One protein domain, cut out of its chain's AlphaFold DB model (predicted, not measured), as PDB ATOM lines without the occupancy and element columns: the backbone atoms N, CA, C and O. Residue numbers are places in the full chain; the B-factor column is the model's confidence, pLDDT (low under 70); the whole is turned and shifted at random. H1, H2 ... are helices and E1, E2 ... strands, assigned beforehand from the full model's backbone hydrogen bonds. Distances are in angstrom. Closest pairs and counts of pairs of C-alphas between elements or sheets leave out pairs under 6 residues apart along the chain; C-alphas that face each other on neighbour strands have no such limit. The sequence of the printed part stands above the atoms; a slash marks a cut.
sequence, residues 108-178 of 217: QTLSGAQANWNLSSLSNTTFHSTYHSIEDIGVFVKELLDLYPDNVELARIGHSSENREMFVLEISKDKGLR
ATOM      1  N   GLN A 108     132.542 130.649 151.091       60.25
ATOM      2  CA  GLN A 108     131.993 129.353 151.459       60.25
ATOM      3  C   GLN A 108     131.136 128.876 150.289       60.25
ATOM      4  O   GLN A 108     129.958 129.206 150.190       60.25
ATOM      5  N   THR A 109     131.743 128.146 149.358       55.75
ATOM      6  CA  THR A 109     131.003 127.453 148.309       55.75
ATOM      7  C   THR A 109     130.281 126.291 148.975       55.75
ATOM      8  O   THR A 109     130.892 125.259 149.266       55.75
ATOM      9  N   LEU A 110     128.990 126.457 149.258       57.59
ATOM     10  CA  LEU A 110     128.123 125.298 149.421       57.59
ATOM     11  C   LEU A 110     128.156 124.587 148.068       57.59
ATOM     12  O   LEU A 110     127.675 125.133 147.084       57.59
ATOM     13  N   SER A 111     128.814 123.431 147.989       53.81
ATOM     14  CA  SER A 111     128.836 122.650 146.753       53.81
ATOM     15  C   SER A 111     127.389 122.387 146.323       53.81
ATOM     16  O   SER A 111     126.592 121.931 147.148       53.81
ATOM     17  N   GLY A 112     127.053 122.662 145.057       52.94
ATOM     18  CA  GLY A 112     125.699 122.529 144.499       52.94
ATOM     19  C   GLY A 112     125.029 121.158 144.688       52.94
ATOM     20  O   GLY A 112     123.831 121.026 144.475       52.94
ATOM     21  N   ALA A 113     125.752 120.135 145.158       51.31
ATOM     22  CA  ALA A 113     125.174 118.851 145.557       51.31
ATOM     23  C   ALA A 113     124.461 118.865 146.932       51.31
ATOM     24  O   ALA A 113     123.732 117.926 147.241       51.31
ATOM     25  N   GLN A 114     124.678 119.878 147.780       51.59
ATOM     26  CA  GLN A 114     124.186 119.910 149.171       51.59
ATOM     27  C   GLN A 114     123.221 121.061 149.468       51.59
ATOM     28  O   GLN A 114     122.568 121.063 150.514       51.59
ATOM     29  N   ALA A 115     123.118 122.043 148.578       61.44
ATOM     30  CA  ALA A 115     122.290 123.206 148.813       61.44
ATOM     31  C   ALA A 115     120.866 122.971 148.287       61.44
ATOM     32  O   ALA A 115     120.600 123.036 147.093       61.44
ATOM     33  N   ASN A 116     119.935 122.682 149.197       68.62
ATOM     34  CA  ASN A 116     118.507 122.604 148.890       68.62
ATOM     35  C   ASN A 116     117.936 124.024 148.712       68.62
ATOM     36  O   ASN A 116     117.230 124.541 149.583       68.62
ATOM     37  N   TRP A 117     118.311 124.696 147.624       75.56
ATOM     38  CA  TRP A 117     117.731 125.981 147.259       75.56
ATOM     39  C   TRP A 117     116.325 125.730 146.719       75.56
ATOM     40  O   TRP A 117     116.146 125.245 145.609       75.56
ATOM     41  N   ASN A 118     115.301 126.044 147.509       75.12
ATOM     42  CA  ASN A 118     113.934 126.013 147.010       75.12
ATOM     43  C   ASN A 118     113.717 127.196 146.051       75.12
ATOM     44  O   ASN A 118     113.379 128.294 146.487       75.12
ATOM     45  N   LEU A 119     113.932 126.972 144.757       76.56
ATOM     46  CA  LEU A 119     113.810 127.981 143.701       76.56
ATOM     47  C   LEU A 119     112.387 128.090 143.122       76.56
ATOM     48  O   LEU A 119     112.156 128.910 142.241       76.56
ATOM     49  N   SER A 120     111.406 127.351 143.665       77.19
ATOM     50  CA  SER A 120     109.995 127.402 143.225       77.19
ATOM     51  C   SER A 120     109.353 128.795 143.322       77.19
ATOM     52  O   SER A 120     108.333 129.061 142.686       77.19
ATOM     53  N   SER A 121     109.938 129.696 144.114       74.94
ATOM     54  CA  SER A 121     109.536 131.094 144.213       74.94
ATOM     55  C   SER A 121     110.751 131.986 144.435       74.94
ATOM     56  O   SER A 121     111.389 131.889 145.478       74.94
ATOM     57  N   LEU A 122     111.026 132.911 143.509       75.06
ATOM     58  CA  LEU A 122     112.178 133.826 143.583       75.06
ATOM     59  C   LEU A 122     112.185 134.723 144.829       75.06
ATOM     60  O   LEU A 122     113.252 135.128 145.288       75.06
ATOM     61  N   SER A 123     111.014 135.039 145.388       77.00
ATOM     62  CA  SER A 123     110.896 135.897 146.572       77.00
ATOM     63  C   SER A 123     111.230 135.182 147.881       77.00
ATOM     64  O   SER A 123     111.494 135.856 148.872       77.00
ATOM     65  N   ASN A 124     111.224 133.847 147.899       72.69
ATOM     66  CA  ASN A 124     111.435 133.044 149.104       72.69
ATOM     67  C   ASN A 124     112.591 132.043 148.935       72.69
ATOM     68  O   ASN A 124     112.534 130.923 149.440       72.69
ATOM     69  N   THR A 125     113.632 132.443 148.197       81.25
ATOM     70  CA  THR A 125     114.852 131.643 148.026       81.25
ATOM     71  C   THR A 125     115.953 132.133 148.959       81.25
ATOM     72  O   THR A 125     116.130 133.333 149.174       81.25
ATOM     73  N   THR A 126     116.759 131.204 149.466       82.75
ATOM     74  CA  THR A 126     118.035 131.521 150.125       82.75
ATOM     75  C   THR A 126     119.180 131.659 149.125       82.75
ATOM     76  O   THR A 126     120.293 131.989 149.528       82.75
ATOM     77  N   PHE A 127     118.921 131.451 147.828       83.62
ATOM     78  CA  PHE A 127     119.936 131.516 146.781       83.62
ATOM     79  C   PHE A 127     120.666 132.861 146.840       83.62
ATOM     80  O   PHE A 127     121.864 132.908 147.057       83.62
ATOM     81  N   HIS A 128     119.970 133.992 146.838       85.31
ATOM     82  CA  HIS A 128     120.638 135.303 146.831       85.31
ATOM     83  C   HIS A 128     121.370 135.694 148.138       85.31
ATOM     84  O   HIS A 128     121.914 136.795 148.209       85.31
ATOM     85  N   SER A 129     121.393 134.835 149.169       82.25
ATOM     86  CA  SER A 129     122.057 135.119 150.455       82.25
ATOM     87  C   SER A 129     123.555 134.798 150.481       82.25
ATOM     88  O   SER A 129     124.262 135.268 151.374       82.25
ATOM     89  N   THR A 130     124.054 134.031 149.509       78.00
ATOM     90  CA  THR A 130     125.459 133.606 149.430       78.00
ATOM     91  C   THR A 130     126.014 133.769 148.019       78.00
ATOM     92  O   THR A 130     125.267 133.911 147.052       78.00
ATOM     93  N   TYR A 131     127.342 133.746 147.890       80.12
ATOM     94  CA  TYR A 131     127.993 133.653 146.585       80.12
ATOM     95  C   TYR A 131     127.875 132.239 146.016       80.12
ATOM     96  O   TYR A 131     127.897 131.264 146.767       80.12
ATOM     97  N   HIS A 132     127.803 132.161 144.690       79.94
ATOM     98  CA  HIS A 132     127.593 130.929 143.931       79.94
ATOM     99  C   HIS A 132     128.702 130.719 142.922       79.94
ATOM    100  O   HIS A 132     129.271 131.689 142.408       79.94
ATOM    101  N   SER A 133     128.995 129.454 142.626       84.50
ATOM    102  CA  SER A 133     129.873 129.141 141.508       84.50
ATOM    103  C   SER A 133     129.171 129.434 140.178       84.50
ATOM    104  O   SER A 133     127.964 129.675 140.102       84.50
ATOM    105  N   ILE A 134     129.934 129.422 139.090       83.19
ATOM    106  CA  ILE A 134     129.365 129.616 137.755       83.19
ATOM    107  C   ILE A 134     128.461 128.445 137.338       83.19
ATOM    108  O   ILE A 134     127.507 128.643 136.588       83.19
ATOM    109  N   GLU A 135     128.723 127.243 137.852       85.12
ATOM    110  CA  GLU A 135     127.881 126.060 137.668       85.12
ATOM    111  C   GLU A 135     126.524 126.243 138.358       85.12
ATOM    112  O   GLU A 135     125.486 126.036 137.728       85.12
ATOM    113  N   ASP A 136     126.529 126.718 139.606       84.56
ATOM    114  CA  ASP A 136     125.318 127.003 140.384       84.56
ATOM    115  C   ASP A 136     124.461 128.098 139.720       84.56
ATOM    116  O   ASP A 136     123.239 127.978 139.622       84.56
ATOM    117  N   ILE A 137     125.102 129.145 139.183       87.06
ATOM    118  CA  ILE A 137     124.423 130.183 138.390       87.06
ATOM    119  C   ILE A 137     123.767 129.572 137.142       87.06
ATOM    120  O   ILE A 137     122.661 129.965 136.773       87.06
ATOM    121  N   GLY A 138     124.415 128.598 136.498       86.94
ATOM    122  CA  GLY A 138     123.850 127.879 135.355       86.94
ATOM    123  C   GLY A 138     122.572 127.109 135.705       86.94
ATOM    124  O   GLY A 138     121.599 127.171 134.951       86.94
ATOM    125  N   VAL A 139     122.550 126.439 136.862       86.62
ATOM    126  CA  VAL A 139     121.351 125.759 137.386       86.62
ATOM    127  C   VAL A 139     120.236 126.771 137.650       86.62
ATOM    128  O   VAL A 139     119.127 126.603 137.143       86.62
ATOM    129  N   PHE A 140     120.544 127.873 138.336       88.12
ATOM    130  CA  PHE A 140     119.580 128.939 138.608       88.12
ATOM    131  C   PHE A 140     118.962 129.524 137.327       88.12
ATOM    132  O   PHE A 140     117.747 129.696 137.245       88.12
ATOM    133  N   VAL A 141     119.775 129.799 136.302       90.12
ATOM    134  CA  VAL A 141     119.288 130.317 135.012       90.12
ATOM    135  C   VAL A 141     118.357 129.320 134.324       90.12
ATOM    136  O   VAL A 141     117.336 129.730 133.772       90.12
ATOM    137  N   LYS A 142     118.681 128.022 134.361       89.44
ATOM    138  CA  LYS A 142     117.824 126.974 133.794       89.44
ATOM    139  C   LYS A 142     116.456 126.952 134.476       89.44
ATOM    140  O   LYS A 142     115.441 126.997 133.791       89.44
ATOM    141  N   GLU A 143     116.426 126.943 135.803       87.81
ATOM    142  CA  GLU A 143     115.169 126.915 136.556       87.81
ATOM    143  C   GLU A 143     114.338 128.188 136.363       87.81
ATOM    144  O   GLU A 143     113.113 128.134 136.283       87.81
ATOM    145  N   LEU A 144     114.997 129.338 136.206       89.44
ATOM    146  CA  LEU A 144     114.326 130.600 135.916       89.44
ATOM    147  C   LEU A 144     113.592 130.581 134.563       89.44
ATOM    148  O   LEU A 144     112.498 131.139 134.457       89.44
ATOM    149  N   LEU A 145     114.170 129.934 133.544       90.31
ATOM    150  CA  LEU A 145     113.525 129.729 132.241       90.31
ATOM    151  C   LEU A 145     112.327 128.776 132.346       90.31
ATOM    152  O   LEU A 145     111.307 129.018 131.706       90.31
ATOM    153  N   ASP A 146     112.442 127.729 133.166       88.88
ATOM    154  CA  ASP A 146     111.378 126.740 133.371       88.88
ATOM    155  C   ASP A 146     110.186 127.338 134.154       88.88
ATOM    156  O   ASP A 146     109.029 127.034 133.856       88.88
ATOM    157  N   LEU A 147     110.446 128.227 135.122       88.75
ATOM    158  CA  LEU A 147     109.419 128.892 135.939       88.75
ATOM    159  C   LEU A 147     108.721 130.055 135.224       88.75
ATOM    160  O   LEU A 147     107.539 130.306 135.471       88.75
ATOM    161  N   TYR A 148     109.435 130.777 134.357       89.56
ATOM    162  CA  TYR A 148     108.925 131.976 133.682       89.56
ATOM    163  C   TYR A 148     109.162 131.956 132.162       89.56
ATOM    164  O   TYR A 148     109.737 132.909 131.619       89.56
ATOM    165  N   PRO A 149     108.684 130.927 131.438       89.62
ATOM    166  CA  PRO A 149     108.977 130.748 130.014       89.62
ATOM    167  C   PRO A 149     108.434 131.882 129.130       89.62
ATOM    168  O   PRO A 149     109.007 132.196 128.088       89.62
ATOM    169  N   ASP A 150     107.353 132.544 129.553       89.00
ATOM    170  CA  ASP A 150     106.756 133.671 128.826       89.00
ATOM    171  C   ASP A 150     107.453 135.009 129.098       89.00
ATOM    172  O   ASP A 150     107.223 135.991 128.382       89.00
ATOM    173  N   ASN A 151     108.280 135.076 130.146       88.88
ATOM    174  CA  ASN A 151     108.912 136.316 130.577       88.88
ATOM    175  C   ASN A 151     110.418 136.336 130.377       88.88
ATOM    176  O   ASN A 151     110.972 137.419 130.195       88.88
ATOM    177  N   VAL A 152     111.067 135.177 130.398       90.38
ATOM    178  CA  VAL A 152     112.519 135.058 130.436       90.38
ATOM    179  C   VAL A 152     113.006 134.295 129.207       90.38
ATOM    180  O   VAL A 152     112.514 133.218 128.899       90.38
ATOM    181  N   GLU A 153     113.984 134.849 128.493       91.31
ATOM    182  CA  GLU A 153     114.677 134.165 127.393       91.31
ATOM    183  C   GLU A 153     116.185 134.228 127.611       91.31
ATOM    184  O   GLU A 153     116.717 135.213 128.125       91.31
ATOM    185  N   LEU A 154     116.877 133.173 127.188       92.38
ATOM    186  CA  LEU A 154     118.327 133.113 127.199       92.38
ATOM    187  C   LEU A 154     118.857 133.324 125.782       92.38
ATOM    188  O   LEU A 154     118.626 132.501 124.898       92.38
ATOM    189  N   ALA A 155     119.593 134.411 125.575       90.81
ATOM    190  CA  ALA A 155     120.221 134.731 124.300       90.81
ATOM    191  C   ALA A 155     121.738 134.536 124.382       90.81
ATOM    192  O   ALA A 155     122.379 134.952 125.347       90.81
ATOM    193  N   ARG A 156     122.329 133.931 123.349       92.94
ATOM    194  CA  ARG A 156     123.788 133.825 123.206       92.94
ATOM    195  C   ARG A 156     124.339 135.114 122.618       92.94
ATOM    196  O   ARG A 156     123.818 135.595 121.615       92.94
ATOM    197  N   ILE A 157     125.396 135.646 123.222       93.38
ATOM    198  CA  ILE A 157     126.031 136.896 122.777       93.38
ATOM    199  C   ILE A 157     127.482 136.716 122.317       93.38
ATOM    200  O   ILE A 157     128.067 137.658 121.790       93.38
ATOM    201  N   GLY A 158     128.064 135.526 122.486       93.19
ATOM    202  CA  GLY A 158     129.405 135.212 122.002       93.19
ATOM    203  C   GLY A 158     130.136 134.203 122.881       93.19
ATOM    204  O   GLY A 158     129.514 133.473 123.646       93.19
ATOM    205  N   HIS A 159     131.465 134.203 122.778       93.38
ATOM    206  CA  HIS A 159     132.351 133.323 123.537       93.38
ATOM    207  C   HIS A 159     133.376 134.142 124.332       93.38
ATOM    208  O   HIS A 159     133.795 135.214 123.894       93.38
ATOM    209  N   SER A 160     133.791 133.630 125.489       90.31
ATOM    210  CA  SER A 160     134.912 134.167 126.260       90.31
ATOM    211  C   SER A 160     136.257 133.843 125.595       90.31
ATOM    212  O   SER A 160     136.332 133.027 124.674       90.31
ATOM    213  N   SER A 161     137.349 134.429 126.099       91.38
ATOM    214  CA  SER A 161     138.717 134.090 125.669       91.38
ATOM    215  C   SER A 161     139.095 132.630 125.935       91.38
ATOM    216  O   SER A 161     139.945 132.076 125.250       91.38
ATOM    217  N   GLU A 162     138.449 132.002 126.916       91.56
ATOM    218  CA  GLU A 162     138.580 130.576 127.237       91.56
ATOM    219  C   GLU A 162     137.565 129.714 126.468       91.56
ATOM    220  O   GLU A 162     137.329 128.561 126.820       91.56
ATOM    221  N   ASN A 163     136.925 130.274 125.437       93.12
ATOM    222  CA  ASN A 163     135.926 129.608 124.608       93.12
ATOM    223  C   ASN A 163     134.676 129.132 125.381       93.12
ATOM    224  O   ASN A 163     134.047 128.136 125.024       93.12
ATOM    225  N   ARG A 164     134.292 129.841 126.450       88.31
ATOM    226  CA  ARG A 164     133.043 129.585 127.186       88.31
ATOM    227  C   ARG A 164     131.908 130.403 126.585       88.31
ATOM    228  O   ARG A 164     132.103 131.573 126.277       88.31
ATOM    229  N   GLU A 165     130.726 129.816 126.455       89.88
ATOM    230  CA  GLU A 165     129.540 130.524 125.961       89.88
ATOM    231  C   GLU A 165     129.147 131.674 126.899       89.88
ATOM    232  O   GLU A 165     129.095 131.516 128.123       89.88
ATOM    233  N   MET A 166     128.864 132.836 126.317       90.88
ATOM    234  CA  MET A 166     128.372 134.013 127.022       90.88
ATOM    235  C   MET A 166     126.892 134.206 126.728       90.88
ATOM    236  O   MET A 166     126.468 134.277 125.569       90.88
ATOM    237  N   PHE A 167     126.116 134.363 127.793       91.00
ATOM    238  CA  PHE A 167     124.672 134.483 127.711       91.00
ATOM    239  C   PHE A 167     124.185 135.813 128.280       91.00
ATOM    240  O   PHE A 167     124.788 136.378 129.192       91.00
ATOM    241  N   VAL A 168     123.056 136.281 127.759       92.12
ATOM    242  CA  VAL A 168     122.248 137.352 128.338       92.12
ATOM    243  C   VAL A 168     120.874 136.797 128.651       92.12
ATOM    244  O   VAL A 168     120.290 136.059 127.856       92.12
ATOM    245  N   LEU A 169     120.360 137.183 129.812       92.06
ATOM    246  CA  LEU A 169     118.992 136.920 130.204       92.06
ATOM    247  C   LEU A 169     118.115 138.111 129.804       92.06
ATOM    248  O   LEU A 169     118.296 139.221 130.308       92.06
ATOM    249  N   GLU A 170     117.169 137.898 128.897       91.19
ATOM    250  CA  GLU A 170     116.179 138.904 128.523       91.19
ATOM    251  C   GLU A 170     114.906 138.702 129.348       91.19
ATOM    252  O   GLU A 170     114.294 137.638 129.287       91.19
ATOM    253  N   ILE A 171     114.479 139.737 130.076       90.12
ATOM    254  CA  ILE A 171     113.260 139.715 130.891       90.12
ATOM    255  C   ILE A 171     112.242 140.691 130.293       90.12
ATOM    256  O   ILE A 171     112.520 141.881 130.142       90.12
ATOM    257  N   SER A 172     111.046 140.207 129.956       87.62
ATOM    258  CA  SER A 172     109.986 141.007 129.333       87.62
ATOM    259  C   SER A 172     108.586 140.537 129.744       87.62
ATOM    260  O   SER A 172     108.364 139.362 129.999       87.62
ATOM    261  N   LYS A 173     107.604 141.441 129.812       81.12
ATOM    262  CA  LYS A 173     106.241 141.091 130.261       81.12
ATOM    263  C   LYS A 173     105.355 140.459 129.172       81.12
ATOM    264  O   LYS A 173     104.462 139.690 129.498       81.12
ATOM    265  N   ASP A 174     105.603 140.764 127.893       67.19
ATOM    266  CA  ASP A 174     104.643 140.490 126.806       67.19
ATOM    267  C   ASP A 174     105.278 139.782 125.589       67.19
ATOM    268  O   ASP A 174     105.265 140.324 124.476       67.19
ATOM    269  N   LYS A 175     105.856 138.587 125.759       61.00
ATOM    270  CA  LYS A 175     106.346 137.797 124.608       61.00
ATOM    271  C   LYS A 175     105.257 137.007 123.879       61.00
ATOM    272  O   LYS A 175     105.394 136.772 122.680       61.00
ATOM    273  N   GLY A 176     104.126 136.717 124.525       48.44
ATOM    274  CA  GLY A 176     103.005 135.956 123.944       48.44
ATOM    275  C   GLY A 176     102.253 136.615 122.770       48.44
ATOM    276  O   GLY A 176     101.304 136.039 122.249       48.44
ATOM    277  N   LEU A 177     102.650 137.813 122.319       50.38
ATOM    278  CA  LEU A 177     102.002 138.540 121.213       50.38
ATOM    279  C   LEU A 177     102.796 138.511 119.895       50.38
ATOM    280  O   LEU A 177     102.477 139.276 118.985       50.38
ATOM    281  N   ARG A 178     103.790 137.619 119.747       50.22
ATOM    282  CA  ARG A 178     104.593 137.457 118.512       50.22
ATOM    283  C   ARG A 178     103.775 137.092 117.246       50.22
ATOM    284  O   ARG A 178     104.345 137.081 116.162       50.22
TER     285      ARG A 178
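AT A GLANCE: This is residues 108 to 178 of the 217 residues of the protein "Peptidase_M14 domain-containing protein" of Phlebia centrifuga (UniProt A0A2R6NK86). What is the shape? A winding stretch, residues 108 to 133, leads into H1, which makes a loose V with the hairpin E1 and E2, closed near the H1 to E1 link. What is it made of? The 71 printed residues run H1, E1, E2, with an antiparallel sheet E1 - E2; the class is mixed, with under half of the residues in named elements. How spread is it? It is loose and flat, radius of gyration of the C-alphas 14.0 A, spans 43 by 36 by 16 A.

HOW THE PARTS SIT: Where does H1, residues 134 to 147, come closest to E1, residues 152 to 159? The C-alphas of Leu 145 and Val 152 are 5.7 A apart, the closest of the two. Is every O i to N i+4 pair of H1 within hydrogen-bond range? Yes. How does E2, residues 165 to 171, stand? E1 and E2 are an antiparallel hairpin at 153 degrees, with N 153 and O 170 within hydrogen-bond range at 2.9 A. H1 and E2 are only just apart, at 8.2 A.

IN THESE COORDINATES: Where does H1 begin? C-alpha 134 is at (129.365, 129.616, 137.755), and H1 is 20.0 A long. Where does E2 end? E1 is 21.1 A long and E2 19.3 A, ending at C-alpha 171, (113.260, 139.715, 130.891).

THE WHOLE: How large is it? The C-alphas of Gln 108 and Arg 178, the two farthest apart, are 43.6 A apart. Is it cut? The printed part has no cut, and the links H1 to E1 and E1 to E2 are tight. Where is the model's confidence low? Residues 108 to 116 and 174 to 178 have pLDDT under 70.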